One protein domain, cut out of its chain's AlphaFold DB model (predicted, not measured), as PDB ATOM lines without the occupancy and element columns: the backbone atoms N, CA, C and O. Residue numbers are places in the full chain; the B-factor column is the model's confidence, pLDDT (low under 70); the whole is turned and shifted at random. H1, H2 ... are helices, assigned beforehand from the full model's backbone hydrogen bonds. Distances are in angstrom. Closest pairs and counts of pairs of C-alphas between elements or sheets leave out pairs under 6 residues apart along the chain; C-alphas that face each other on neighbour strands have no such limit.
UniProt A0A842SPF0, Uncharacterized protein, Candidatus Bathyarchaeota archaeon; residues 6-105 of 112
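Overview. This is residues 6 to 105 of the 112 residues of an uncharacterized protein of Candidatus Bathyarchaeota archaeon (UniProt A0A842SPF0). Two long helices, H1 and H3, lie side by side and run opposite ways, and they make the long axis. A short helix, H2, crosses the end where H1 finishes and H3 starts, and the unnamed stretch of residues 50 to 77 winds from H2 to H3 at that same end; residues 6 to 11 of H1 stick out at the other. The printed part has 100 residues with three named helices, in the order H1, H2, H3, and no named strand; the class is all helix. The whole is loose, with a radius of gyration of the C-alphas of 15.9 A, and elongated, spanning 53 by 29 by 20 A.

Arrangement. Begin with H1, residues 6 to 35, and set it beside H3, residues 78 to 105: they touch, closest at the C-alphas of Met 27 and Leu 90, 6.0 A apart. Their lines stand at a shallow tilt of 23 degrees, opposite ways. Then look at H2, residues 37 to 49: it touches H1 only at the corner, with the C-alphas of Ala 33 and Cys 39 closest at 5.1 A, and is about perpendicular to it at 86 degrees. H2 touches H3 with residues 43 to 47 alone, closest at the C-alphas of Met 44 and Asn 78, 6.8 A; at 73 degrees they are only just about perpendicular. Each O i to N i+4 pair of H2 and H3 is within hydrogen-bond range; in H1, 25 of 26 are.

Along the chain. Find C-alpha 6 at (44.647, 47.766, -35.424); from there H1 runs 44.4 A to C-alpha 35. H2 goes 18.3 A from C-alpha 37 at (50.080, -0.116, -39.976). H3 runs 40.4 A from C-alpha 78 to C-alpha 105 at (50.199, 37.694, -46.155).

Size, cuts and confidence. The C-alphas of His 6 and Lys 76 are the two farthest apart, 54.3 A. The printed part has no cut. The link from H1 to H2 is tight, that from H2 to H3 long, 28 residues. No printed residue of this model is under 70 in pLDDT.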
ATOM      1  N   HIS A   6      43.328  48.396 -35.439       93.25
ATOM      2  CA  HIS A   6      44.647  47.766 -35.424       93.25
ATOM      3  C   HIS A   6      44.720  46.542 -34.490       93.25
ATOM      4  O   HIS A   6      45.311  45.523 -34.845       93.25
ATOM      5  N   LEU A   7      44.079  46.601 -33.315       94.62
ATOM      6  CA  LEU A   7      43.988  45.452 -32.411       94.62
ATOM      7  C   LEU A   7      43.155  44.321 -33.034       94.62
ATOM      8  O   LEU A   7      43.516  43.155 -32.892       94.62
ATOM      9  N   GLU A   8      42.066  44.648 -33.733       95.81
ATOM     10  CA  GLU A   8      41.239  43.656 -34.429       95.81
ATOM     11  C   GLU A   8      42.024  42.930 -35.532       95.81
ATOM     12  O   GLU A   8      41.923  41.706 -35.643       95.81
ATOM     13  N   LEU A   9      42.864  43.649 -36.286       96.75
ATOM     14  CA  LEU A   9      43.728  43.060 -37.313       96.75
ATOM     15  C   LEU A   9      44.789  42.123 -36.712       96.75
ATOM     16  O   LEU A   9      44.976  41.018 -37.219       96.75
ATOM     17  N   ILE A  10      45.426  42.502 -35.598       96.69
ATOM     18  CA  ILE A  10      46.382  41.629 -34.886       96.69
ATOM     19  C   ILE A  10      45.691  40.359 -34.367       96.69
ATOM     20  O   ILE A  10      46.228  39.255 -34.475       96.69
ATOM     21  N   LEU A  11      44.482  40.485 -33.812       97.31
ATOM     22  CA  LEU A  11      43.710  39.323 -33.358       97.31
ATOM     23  C   LEU A  11      43.340  38.401 -34.523       97.31
ATOM     24  O   LEU A  11      43.338  37.179 -34.361       97.31
ATOM     25  N   LEU A  12      43.027  38.967 -35.688       97.94
ATOM     26  CA  LEU A  12      42.762  38.197 -36.896       97.94
ATOM     27  C   LEU A  12      44.020  37.473 -37.397       97.94
ATOM     28  O   LEU A  12      43.930  36.300 -37.751       97.94
ATOM     29  N   GLU A  13      45.191  38.113 -37.347       98.06
ATOM     30  CA  GLU A  13      46.471  37.470 -37.670       98.06
ATOM     31  C   GLU A  13      46.707  36.247 -36.773       98.06
ATOM     32  O   GLU A  13      47.014  35.160 -37.266       98.06
ATOM     33  N   GLY A  14      46.492  36.396 -35.462       98.19
ATOM     34  CA  GLY A  14      46.614  35.291 -34.511       98.19
ATOM     35  C   GLY A  14      45.693  34.110 -34.842       98.19
ATOM     36  O   GLY A  14      46.112  32.956 -34.739       98.19
ATOM     37  N   LYS A  15      44.463  34.381 -35.297       98.38
ATOM     38  CA  LYS A  15      43.519  33.336 -35.730       98.38
ATOM     39  C   LYS A  15      44.004  32.600 -36.977       98.38
ATOM     40  O   LYS A  15      43.916  31.377 -37.007       98.38
ATOM     41  N   TYR A  16      44.540  33.313 -37.970       98.31
ATOM     42  CA  TYR A  16      45.114  32.683 -39.164       98.31
ATOM     43  C   TYR A  16      46.308  31.792 -38.822       98.31
ATOM     44  O   TYR A  16      46.372  30.654 -39.281       98.31
ATOM     45  N   LEU A  17      47.224  32.268 -37.974       98.50
ATOM     46  CA  LEU A  17      48.377  31.478 -37.532       98.50
ATOM     47  C   LEU A  17      47.949  30.195 -36.816       98.50
ATOM     48  O   LEU A  17      48.469  29.120 -37.112       98.50
ATOM     49  N   TYR A  18      46.984  30.301 -35.904       98.50
ATOM     50  CA  TYR A  18      46.430  29.144 -35.207       98.50
ATOM     51  C   TYR A  18      45.808  28.141 -36.190       98.50
ATOM     52  O   TYR A  18      46.151  26.961 -36.177       98.50
ATOM     53  N   PHE A  19      44.976  28.634 -37.108       98.25
ATOM     54  CA  PHE A  19      44.320  27.824 -38.128       98.25
ATOM     55  C   PHE A  19      45.308  27.081 -39.045       98.25
ATOM     56  O   PHE A  19      45.127  25.897 -39.331       98.25
ATOM     57  N   ILE A  20      46.378  27.753 -39.480       98.44
ATOM     58  CA  ILE A  20      47.452  27.170 -40.302       98.44
ATOM     59  C   ILE A  20      48.142  26.015 -39.562       98.44
ATOM     60  O   ILE A  20      48.383  24.954 -40.147       98.44
ATOM     61  N   VAL A  21      48.434  26.192 -38.269       98.44
ATOM     62  CA  VAL A  21      49.067  25.160 -37.435       98.44
ATOM     63  C   VAL A  21      48.142  23.959 -37.243       98.44
ATOM     64  O   VAL A  21      48.594  22.824 -37.406       98.44
ATOM     65  N   GLU A  22      46.861  24.177 -36.940       97.75
ATOM     66  CA  GLU A  22      45.882  23.088 -36.818       97.75
ATOM     67  C   GLU A  22      45.732  22.317 -38.131       97.75
ATOM     68  O   GLU A  22      45.832  21.090 -38.143       97.75
ATOM     69  N   THR A  23      45.593  23.035 -39.248       97.88
ATOM     70  CA  THR A  23      45.456  22.451 -40.591       97.88
ATOM     71  C   THR A  23      46.673  21.598 -40.947       97.88
ATOM     72  O   THR A  23      46.532  20.450 -41.367       97.88
ATOM     73  N   SER A  24      47.882  22.116 -40.711       97.88
ATOM     74  CA  SER A  24      49.129  21.381 -40.966       97.88
ATOM     75  C   SER A  24      49.272  20.164 -40.050       97.88
ATOM     76  O   SER A  24      49.770  19.117 -40.464       97.88
ATOM     77  N   THR A  25      48.820  20.276 -38.800       97.56
ATOM     78  CA  THR A  25      48.828  19.162 -37.845       97.56
ATOM     79  C   THR A  25      47.897  18.047 -38.309       97.56
ATOM     80  O   THR A  25      48.310  16.888 -38.330       97.56
ATOM     81  N   GLU A  26      46.681  18.381 -38.750       97.38
ATOM     82  CA  GLU A  26      45.747  17.404 -39.314       97.38
ATOM     83  C   GLU A  26      46.341  16.709 -40.548       97.38
ATOM     84  O   GLU A  26      46.317  15.480 -40.633       97.38
ATOM     85  N   MET A  27      46.949  17.467 -41.470       98.06
ATOM     86  CA  MET A  27      47.623  16.897 -42.643       98.06
ATOM     87  C   MET A  27      48.708  15.891 -42.240       98.06
ATOM     88  O   MET A  27      48.715  14.766 -42.736       98.06
ATOM     89  N   ASN A  28      49.573  16.249 -41.289       97.88
ATOM     90  CA  ASN A  28      50.634  15.364 -40.802       97.88
ATOM     91  C   ASN A  28      50.080  14.073 -40.177       97.88
ATOM     92  O   ASN A  28      50.633  12.989 -40.389       97.88
ATOM     93  N   ILE A  29      48.978  14.170 -39.425       97.62
ATOM     94  CA  ILE A  29      48.300  13.005 -38.842       97.62
ATOM     95  C   ILE A  29      47.776  12.084 -39.952       97.62
ATOM     96  O   ILE A  29      47.984  10.871 -39.891       97.62
ATOM     97  N   LEU A  30      47.145  12.640 -40.987       97.81
ATOM     98  CA  LEU A  30      46.614  11.877 -42.121       97.81
ATOM     99  C   LEU A  30      47.724  11.221 -42.955       97.81
ATOM    100  O   LEU A  30      47.620  10.046 -43.316       97.81
ATOM    101  N   GLU A  31      48.820  11.933 -43.213       97.50
ATOM    102  CA  GLU A  31      49.989  11.385 -43.907       97.50
ATOM    103  C   GLU A  31      50.649  10.241 -43.130       97.50
ATOM    104  O   GLU A  31      51.075   9.243 -43.725       97.50
ATOM    105  N   HIS A  32      50.723  10.365 -41.803       97.38
ATOM    106  CA  HIS A  32      51.183   9.287 -40.939       97.38
ATOM    107  C   HIS A  32      50.227   8.094 -40.998       97.38
ATOM    108  O   HIS A  32      50.668   6.964 -41.223       97.38
ATOM    109  N   ALA A  33      48.921   8.335 -40.852       96.19
ATOM    110  CA  ALA A  33      47.896   7.298 -40.859       96.19
ATOM    111  C   ALA A  33      47.866   6.501 -42.170       96.19
ATOM    112  O   ALA A  33      47.633   5.294 -42.146       96.19
ATOM    113  N   LYS A  34      48.191   7.136 -43.302       94.25
ATOM    114  CA  LYS A  34      48.331   6.467 -44.603       94.25
ATOM    115  C   LYS A  34      49.440   5.405 -44.627       94.25
ATOM    116  O   LYS A  34      49.334   4.429 -45.359       94.25
ATOM    117  N   LYS A  35      50.512   5.588 -43.848       95.06
ATOM    118  CA  LYS A  35      51.722   4.738 -43.881       95.06
ATOM    119  C   LYS A  35      51.848   3.814 -42.668       95.06
ATOM    120  O   LYS A  35      52.504   2.777 -42.745       95.06
ATOM    121  N   CYS A  36      51.270   4.194 -41.532       97.12
ATOM    122  CA  CYS A  36      51.415   3.479 -40.272       97.12
ATOM    123  C   CYS A  36      50.408   2.332 -40.158       97.12
ATOM    124  O   CYS A  36      49.205   2.562 -40.054       97.12
ATOM    125  N   LYS A  37      50.909   1.093 -40.095       96.25
ATOM    126  CA  LYS A  37      50.080  -0.116 -39.976       96.25
ATOM    127  C   LYS A  37      49.096  -0.057 -38.798       96.25
ATOM    128  O   LYS A  37      47.923  -0.348 -38.981       96.25
ATOM    129  N   ASN A  38      49.546   0.376 -37.620       96.81
ATOM    130  CA  ASN A  38      48.687   0.438 -36.430       96.81
ATOM    131  C   ASN A  38      47.568   1.480 -36.588       96.81
ATOM    132  O   ASN A  38      46.431   1.239 -36.193       96.81
ATOM    133  N   CYS A  39      47.868   2.633 -37.198       96.00
ATOM    134  CA  CYS A  39      46.851   3.644 -37.491       96.00
ATOM    135  C   CYS A  39      45.856   3.149 -38.546       96.00
ATOM    136  O   CYS A  39      44.667   3.426 -38.426       96.00
ATOM    137  N   ARG A  40      46.322   2.387 -39.545       95.19
ATOM    138  CA  ARG A  40      45.452   1.748 -40.541       95.19
ATOM    139  C   ARG A  40      44.497   0.750 -39.907       95.19
ATOM    140  O   ARG A  40      43.311   0.814 -40.190       95.19
ATOM    141  N   GLU A  41      44.990  -0.121 -39.033       95.81
ATOM    142  CA  GLU A  41      44.149  -1.081 -38.305       95.81
ATOM    143  C   GLU A  41      43.118  -0.372 -37.415       95.81
ATOM    144  O   GLU A  41      41.954  -0.760 -37.385       95.81
ATOM    145  N   TYR A  42      43.504   0.719 -36.748       95.31
ATOM    146  CA  TYR A  42      42.565   1.539 -35.981       95.31
ATOM    147  C   TYR A  42      41.455   2.142 -36.858       95.31
ATOM    148  O   TYR A  42      40.281   2.035 -36.516       95.31
ATOM    149  N   ILE A  43      41.803   2.729 -38.008       96.50
ATOM    150  CA  ILE A  43      40.812   3.285 -38.943       96.50
ATOM    151  C   ILE A  43      39.934   2.181 -39.542       96.50
ATOM    152  O   ILE A  43      38.734   2.377 -39.709       96.50
ATOM    153  N   MET A  44      40.505   1.013 -39.829       95.50
ATOM    154  CA  MET A  44      39.753  -0.151 -40.292       95.50
ATOM    155  C   MET A  44      38.642  -0.510 -39.302       95.50
ATOM    156  O   MET A  44      37.486  -0.618 -39.699       95.50
ATOM    157  N   ASN A  45      38.975  -0.591 -38.010       94.69
ATOM    158  CA  ASN A  45      37.997  -0.866 -36.958       94.69
ATOM    159  C   ASN A  45      36.912   0.217 -36.885       94.69
ATOM    160  O   ASN A  45      35.744  -0.113 -36.701       94.69
ATOM    161  N   ILE A  46      37.273   1.493 -37.059       94.31
ATOM    162  CA  ILE A  46      36.307   2.600 -37.108       94.31
ATOM    163  C   ILE A  46      35.293   2.384 -38.238       94.31
ATOM    164  O   ILE A  46      34.090   2.474 -38.003       94.31
ATOM    165  N   VAL A  47      35.771   2.062 -39.443       94.19
ATOM    166  CA  VAL A  47      34.923   1.840 -40.625       94.19
ATOM    167  C   VAL A  47      34.040   0.603 -40.451       94.19
ATOM    168  O   VAL A  47      32.848   0.658 -40.732       94.19
ATOM    169  N   GLU A  48      34.600  -0.505 -39.966       93.69
ATOM    170  CA  GLU A  48      33.869  -1.768 -39.801       93.69
ATOM    171  C   GLU A  48      32.778  -1.692 -38.730       93.69
ATOM    172  O   GLU A  48      31.726  -2.315 -38.882       93.69
ATOM    173  N   ASN A  49      33.012  -0.924 -37.666       91.94
ATOM    174  CA  ASN A  49      32.075  -0.784 -36.553       91.94
ATOM    175  C   ASN A  49      31.204   0.480 -36.647       91.94
ATOM    176  O   ASN A  49      30.341   0.685 -35.795       91.94
ATOM    177  N   ASN A  50      31.404   1.310 -37.680       87.19
ATOM    178  CA  ASN A  50      30.747   2.608 -37.855       87.19
ATOM    179  C   ASN A  50      30.858   3.495 -36.596       87.19
ATOM    180  O   ASN A  50      29.882   4.083 -36.121       87.19
ATOM    181  N   GLU A  51      32.054   3.525 -36.006       89.50
ATOM    182  CA  GLU A  51      32.343   4.276 -34.785       89.50
ATOM    183  C   GLU A  51      32.787   5.708 -35.095       89.50
ATOM    184  O   GLU A  51      33.314   6.006 -36.163       89.50
ATOM    185  N   LYS A  52      32.628   6.616 -34.127       87.25
ATOM    186  CA  LYS A  52      33.211   7.958 -34.227       87.25
ATOM    187  C   LYS A  52      34.621   7.960 -33.675       87.25
ATOM    188  O   LYS A  52      34.862   7.485 -32.567       87.25
ATOM    189  N   SER A  53      35.539   8.567 -34.415       90.69
ATOM    190  CA  SER A  53      36.915   8.721 -33.964       90.69
ATOM    191  C   SER A  53      37.091  10.016 -33.180       90.69
ATOM    192  O   SER A  53      36.732  11.084 -33.667       90.69
ATOM    193  N   GLU A  54      37.743   9.966 -32.020       89.38
ATOM    194  CA  GLU A  54      38.177  11.194 -31.330       89.38
ATOM    195  C   GLU A  54      39.234  11.969 -32.133       89.38
ATOM    196  O   GLU A  54      39.326  13.188 -32.026       89.38
ATOM    197  N   ILE A  55      40.019  11.265 -32.958       90.69
ATOM    198  CA  ILE A  55      41.113  11.845 -33.749       90.69
ATOM    199  C   ILE A  55      40.600  12.327 -35.108       90.69
ATOM    200  O   ILE A  55      40.940  13.420 -35.549       90.69
ATOM    201  N   PHE A  56      39.796  11.504 -35.783       92.38
ATOM    202  CA  PHE A  56      39.359  11.757 -37.161       92.38
ATOM    203  C   PHE A  56      37.922  12.284 -37.267       92.38
ATOM    204  O   PHE A  56      37.441  12.530 -38.375       92.38
ATOM    205  N   GLY A  57      37.217  12.439 -36.144       91.94
ATOM    206  CA  GLY A  57      35.806  12.811 -36.124       91.94
ATOM    207  C   GLY A  57      34.974  11.869 -36.995       91.94
ATOM    208  O   GLY A  57      35.001  10.652 -36.807       91.94
ATOM    209  N   ASN A  58      34.295  12.465 -37.974       91.44
ATOM    210  CA  ASN A  58      33.407  11.802 -38.934       91.44
ATOM    211  C   ASN A  58      34.081  11.545 -40.301       91.44
ATOM    212  O   ASN A  58      33.408  11.291 -41.300       91.44
ATOM    213  N   LEU A  59      35.411  11.688 -40.412       93.94
ATOM    214  CA  LEU A  59      36.106  11.589 -41.705       93.94
ATOM    215  C   LEU A  59      35.863  10.242 -42.406       93.94
ATOM    216  O   LEU A  59      35.827  10.193 -43.639       93.94
ATOM    217  N   PHE A  60      35.690   9.178 -41.624       94.56
ATOM    218  CA  PHE A  60      35.520   7.809 -42.103       94.56
ATOM    219  C   PHE A  60      34.078   7.294 -42.012       94.56
ATOM    220  O   PHE A  60      33.867   6.099 -42.206       94.56
ATOM    221  N   ASP A  61      33.097   8.177 -41.790       92.38
ATOM    222  CA  ASP A  61      31.679   7.825 -41.901       92.38
ATOM    223  C   ASP A  61      31.412   7.268 -43.308       92.38
ATOM    224  O   ASP A  61      31.783   7.883 -44.320       92.38
ATOM    225  N   THR A  62      30.796   6.087 -43.380       88.06
ATOM    226  CA  THR A  62      30.615   5.347 -44.640       88.06
ATOM    227  C   THR A  62      29.645   6.039 -45.587       88.06
ATOM    228  O   THR A  62      29.832   5.980 -46.803       88.06
ATOM    229  N   ASP A  63      28.677   6.758 -45.020       83.88
ATOM    230  CA  ASP A  63      27.672   7.518 -45.746       83.88
ATOM    231  C   ASP A  63      28.044   9.002 -45.744       83.88
ATOM    232  O   ASP A  63      28.119   9.646 -44.697       83.88
ATOM    233  N   ALA A  64      28.271   9.560 -46.932       80.06
ATOM    234  CA  ALA A  64      28.406  10.999 -47.114       80.06
ATOM    235  C   ALA A  64      27.259  11.541 -47.965       80.06
ATOM    236  O   ALA A  64      26.981  11.026 -49.048       80.06
ATOM    237  N   GLU A  65      26.621  12.609 -47.483       75.94
ATOM    238  CA  GLU A  65      25.558  13.319 -48.208       75.94
ATOM    239  C   GLU A  65      26.118  14.236 -49.312       75.94
ATOM    240  O   GLU A  65      25.439  14.544 -50.293       75.94
ATOM    241  N   GLU A  66      27.372  14.674 -49.177       80.19
ATOM    242  CA  GLU A  66      28.043  15.536 -50.148       80.19
ATOM    243  C   GLU A  66      28.589  14.725 -51.336       80.19
ATOM    244  O   GLU A  66      29.493  13.907 -51.182       80.19
ATOM    245  N   ALA A  67      28.120  15.029 -52.551       71.56
ATOM    246  CA  ALA A  67      28.452  14.291 -53.779       71.56
ATOM    247  C   ALA A  67      29.951  14.225 -54.145       71.56
ATOM    248  O   ALA A  67      30.345  13.413 -54.977       71.56
ATOM    249  N   LEU A  68      30.786  15.104 -53.581       85.62
ATOM    250  CA  LEU A  68      32.231  15.144 -53.844       85.62
ATOM    251  C   LEU A  68      33.058  14.419 -52.774       85.62
ATOM    252  O   LEU A  68      34.282  14.371 -52.896       85.62
ATOM    253  N   VAL A  69      32.425  13.911 -51.716       90.94
ATOM    254  CA  VAL A  69      33.081  13.113 -50.678       90.94
ATOM    255  C   VAL A  69      33.059  11.644 -51.121       90.94
ATOM    256  O   VAL A  69      31.984  11.149 -51.448       90.94
ATOM    257  N   PRO A  70      34.196  10.922 -51.106       92.75
ATOM    258  CA  PRO A  70      34.225   9.493 -51.416       92.75
ATOM    259  C   PRO A  70      33.209   8.701 -50.580       92.75
ATOM    260  O   PRO A  70      33.288   8.716 -49.352       92.75
ATOM    261  N   ASN A  71      32.262   8.000 -51.199       92.31
ATOM    262  CA  ASN A  71      31.305   7.179 -50.460       92.31
ATOM    263  C   ASN A  71      31.826   5.741 -50.353       92.31
ATOM    264  O   ASN A  71      32.476   5.256 -51.276       92.31
ATOM    265  N   TYR A  72      31.562   5.044 -49.244       91.44
ATOM    266  CA  TYR A  72      32.008   3.658 -49.078       91.44
ATOM    267  C   TYR A  72      31.507   2.746 -50.208       91.44
ATOM    268  O   TYR A  72      32.259   1.900 -50.693       91.44
ATOM    269  N   SER A  73      30.279   2.972 -50.690       90.81
ATOM    270  CA  SER A  73      29.670   2.196 -51.778       90.81
ATOM    271  C   SER A  73      30.445   2.233 -53.099       90.81
ATOM    272  O   SER A  73      30.248   1.360 -53.945       90.81
ATOM    273  N   ASP A  74      31.317   3.226 -53.288       90.50
ATOM    274  CA  ASP A  74      32.095   3.407 -54.517       90.50
ATOM    275  C   ASP A  74      33.338   2.497 -54.570       90.50
ATOM    276  O   ASP A  74      34.002   2.392 -55.607       90.50
ATOM    277  N   TYR A  75      33.660   1.813 -53.465       94.12
ATOM    278  CA  TYR A  75      34.907   1.075 -53.279       94.12
ATOM    279  C   TYR A  75      34.674  -0.410 -52.999       94.12
ATOM    280  O   TYR A  75      33.686  -0.827 -52.403       94.12
ATOM    281  N   LYS A  76      35.626  -1.245 -53.435       90.31
ATOM    282  CA  LYS A  76      35.551  -2.710 -53.275       90.31
ATOM    283  C   LYS A  76      36.114  -3.204 -51.946       90.31
ATOM    284  O   LYS A  76      35.847  -4.339 -51.565       90.31
ATOM    285  N   THR A  77      36.951  -2.400 -51.298       93.38
ATOM    286  CA  THR A  77      37.606  -2.749 -50.036       93.38
ATOM    287  C   THR A  77      37.670  -1.536 -49.124       93.38
ATOM    288  O   THR A  77      37.849  -0.409 -49.597       93.38
ATOM    289  N   ASN A  78      37.622  -1.787 -47.815       92.44
ATOM    290  CA  ASN A  78      37.824  -0.765 -46.792       92.44
ATOM    291  C   ASN A  78      39.141  -0.011 -47.012       92.44
ATOM    292  O   ASN A  78      39.159   1.210 -46.953       92.44
ATOM    293  N   ASP A  79      40.223  -0.716 -47.354       94.06
ATOM    294  CA  ASP A  79      41.526  -0.090 -47.595       94.06
ATOM    295  C   ASP A  79      41.482   0.966 -48.706       94.06
ATOM    296  O   ASP A  79      42.014   2.062 -48.526       94.06
ATOM    297  N   SER A  80      40.814   0.657 -49.825       95.31
ATOM    298  CA  SER A  80      40.680   1.594 -50.946       95.31
ATOM    299  C   SER A  80      39.782   2.790 -50.616       95.31
ATOM    300  O   SER A  80      40.077   3.908 -51.035       95.31
ATOM    301  N   PHE A  81      38.736   2.577 -49.814       95.81
ATOM    302  CA  PHE A  81      37.893   3.653 -49.294       95.81
ATOM    303  C   PHE A  81      38.673   4.576 -48.347       95.81
ATOM    304  O   PHE A  81      38.624   5.798 -48.490       95.81
ATOM    305  N   ILE A  82      39.428   4.000 -47.409       95.88
ATOM    306  CA  ILE A  82      40.239   4.749 -46.443       95.88
ATOM    307  C   ILE A  82      41.286   5.593 -47.177       95.88
ATOM    308  O   ILE A  82      41.432   6.777 -46.868       95.88
ATOM    309  N   ASP A  83      41.981   5.021 -48.164       96.62
ATOM    310  CA  ASP A  83      42.948   5.764 -48.981       96.62
ATOM    311  C   ASP A  83      42.291   6.945 -49.691       96.62
ATOM    312  O   ASP A  83      42.785   8.069 -49.596       96.62
ATOM    313  N   ALA A  84      41.141   6.720 -50.328       96.06
ATOM    314  CA  ALA A  84      40.420   7.774 -51.022       96.06
ATOM    315  C   ALA A  84      39.956   8.894 -50.079       96.06
ATOM    316  O   ALA A  84      40.084  10.071 -50.418       96.06
ATOM    317  N   ARG A  85      39.458   8.558 -48.881       96.25
ATOM    318  CA  ARG A  85      39.063   9.547 -47.863       96.25
ATOM    319  C   ARG A  85      40.241  10.376 -47.373       96.25
ATOM    320  O   ARG A  85      40.120  11.598 -47.271       96.25
ATOM    321  N   ILE A  86      41.378   9.733 -47.106       97.31
ATOM    322  CA  ILE A  86      42.605  10.419 -46.692       97.31
ATOM    323  C   ILE A  86      43.090  11.357 -47.803       97.31
ATOM    324  O   ILE A  86      43.350  12.527 -47.540       97.31
ATOM    325  N   GLU A  87      43.184  10.879 -49.045       97.31
ATOM    326  CA  GLU A  87      43.653  11.683 -50.181       97.31
ATOM    327  C   GLU A  87      42.733  12.868 -50.471       97.31
ATOM    328  O   GLU A  87      43.202  13.994 -50.653       97.31
ATOM    329  N   TRP A  88      41.422  12.638 -50.442       96.75
ATOM    330  CA  TRP A  88      40.427  13.690 -50.587       96.75
ATOM    331  C   TRP A  88      40.581  14.773 -49.515       96.75
ATOM    332  O   TRP A  88      40.589  15.969 -49.826       96.75
ATOM    333  N   ARG A  89      40.739  14.372 -48.247       96.81
ATOM    334  CA  ARG A  89      40.879  15.320 -47.138       96.81
ATOM    335  C   ARG A  89      42.190  16.087 -47.228       96.81
ATOM    336  O   ARG A  89      42.163  17.306 -47.084       96.81
ATOM    337  N   LEU A  90      43.298  15.414 -47.540       98.12
ATOM    338  CA  LEU A  90      44.596  16.053 -47.764       98.12
ATOM    339  C   LEU A  90      44.521  17.105 -48.874       98.12
ATOM    340  O   LEU A  90      44.964  18.230 -48.664       98.12
ATOM    341  N   GLY A  91      43.891  16.794 -50.011       97.50
ATOM    342  CA  GLY A  91      43.721  17.760 -51.102       97.50
ATOM    343  C   GLY A  91      42.901  18.991 -50.696       97.50
ATOM    344  O   GLY A  91      43.229  20.118 -51.077       97.50
ATOM    345  N   ARG A  92      41.855  18.811 -49.876       96.75
ATOM    346  CA  ARG A  92      41.081  19.937 -49.325       96.75
ATOM    347  C   ARG A  92      41.903  20.777 -48.353       96.75
ATOM    348  O   ARG A  92      41.884  22.000 -48.472       96.75
ATOM    349  N   LEU A  93      42.602  20.137 -47.417       97.62
ATOM    350  CA  LEU A  93      43.438  20.820 -46.428       97.62
ATOM    351  C   LEU A  93      44.549  21.617 -47.108       97.62
ATOM    352  O   LEU A  93      44.741  22.776 -46.774       97.62
ATOM    353  N   GLU A  94      45.203  21.054 -48.123       98.25
ATOM    354  CA  GLU A  94      46.262  21.733 -48.870       98.25
ATOM    355  C   GLU A  94      45.750  22.996 -49.583       98.25
ATOM    356  O   GLU A  94      46.410  24.035 -49.588       98.25
ATOM    357  N   LYS A  95      44.549  22.942 -50.176       97.38
ATOM    358  CA  LYS A  95      43.922  24.131 -50.771       97.38
ATOM    359  C   LYS A  95      43.624  25.190 -49.710       97.38
ATOM    360  O   LYS A  95      43.993  26.342 -49.890       97.38
ATOM    361  N   ILE A  96      42.984  24.787 -48.618       97.31
ATOM    362  CA  ILE A  96      42.580  25.697 -47.543       97.31
ATOM    363  C   ILE A  96      43.802  26.324 -46.853       97.31
ATOM    364  O   ILE A  96      43.772  27.505 -46.520       97.31
ATOM    365  N   LEU A  97      44.882  25.561 -46.684       98.12
ATOM    366  CA  LEU A  97      46.147  26.038 -46.136       98.12
ATOM    367  C   LEU A  97      46.749  27.136 -47.015       98.12
ATOM    368  O   LEU A  97      47.055  28.211 -46.510       98.12
ATOM    369  N   ARG A  98      46.839  26.900 -48.333       98.12
ATOM    370  CA  ARG A  98      47.318  27.908 -49.291       98.12
ATOM    371  C   ARG A  98      46.475  29.178 -49.265       98.12
ATOM    372  O   ARG A  98      47.028  30.274 -49.250       98.12
ATOM    373  N   ASP A  99      45.151  29.032 -49.254       98.25
ATOM    374  CA  ASP A  99      44.235  30.174 -49.196       98.25
ATOM    375  C   ASP A  99      44.461  30.970 -47.890       98.25
ATOM    376  O   ASP A  99      44.585  32.192 -47.922       98.25
ATOM    377  N   ALA A 100      44.617  30.287 -46.750       98.19
ATOM    378  CA  ALA A 100      44.892  30.921 -45.460       98.19
ATOM    379  C   ALA A 100      46.260  31.626 -45.400       98.19
ATOM    380  O   ALA A 100      46.368  32.699 -44.809       98.19
ATOM    381  N   GLU A 101      47.303  31.050 -46.002       98.12
ATOM    382  CA  GLU A 101      48.634  31.666 -46.083       98.12
ATOM    383  C   GLU A 101      48.620  32.954 -46.920       98.12
ATOM    384  O   GLU A 101      49.219  33.953 -46.515       98.12
ATOM    385  N   LEU A 102      47.898  32.956 -48.048       98.25
ATOM    386  CA  LEU A 102      47.734  34.138 -48.900       98.25
ATOM    387  C   LEU A 102      46.973  35.260 -48.181       98.25
ATOM    388  O   LEU A 102      47.410  36.412 -48.202       98.25
ATOM    389  N   GLU A 103      45.870  34.925 -47.512       97.94
ATOM    390  CA  GLU A 103      45.082  35.884 -46.727       97.94
ATOM    391  C   GLU A 103      45.883  36.452 -45.544       97.94
ATOM    392  O   GLU A 103      45.814  37.647 -45.254       97.94
ATOM    393  N   LEU A 104      46.700  35.626 -44.884       98.25
ATOM    394  CA  LEU A 104      47.605  36.069 -43.824       98.25
ATOM    395  C   LEU A 104      48.670  37.046 -44.350       98.25
ATOM    396  O   LEU A 104      48.984  38.036 -43.685       98.25
ATOM    397  N   GLU A 105      49.239  36.784 -45.527       98.00
ATOM    398  CA  GLU A 105      50.199  37.694 -46.155       98.00
ATOM    399  C   GLU A 105      49.555  39.046 -46.502       98.00
ATOM    400  O   GLU A 105      50.147  40.096 -46.243       98.00
TER     401      GLU A 105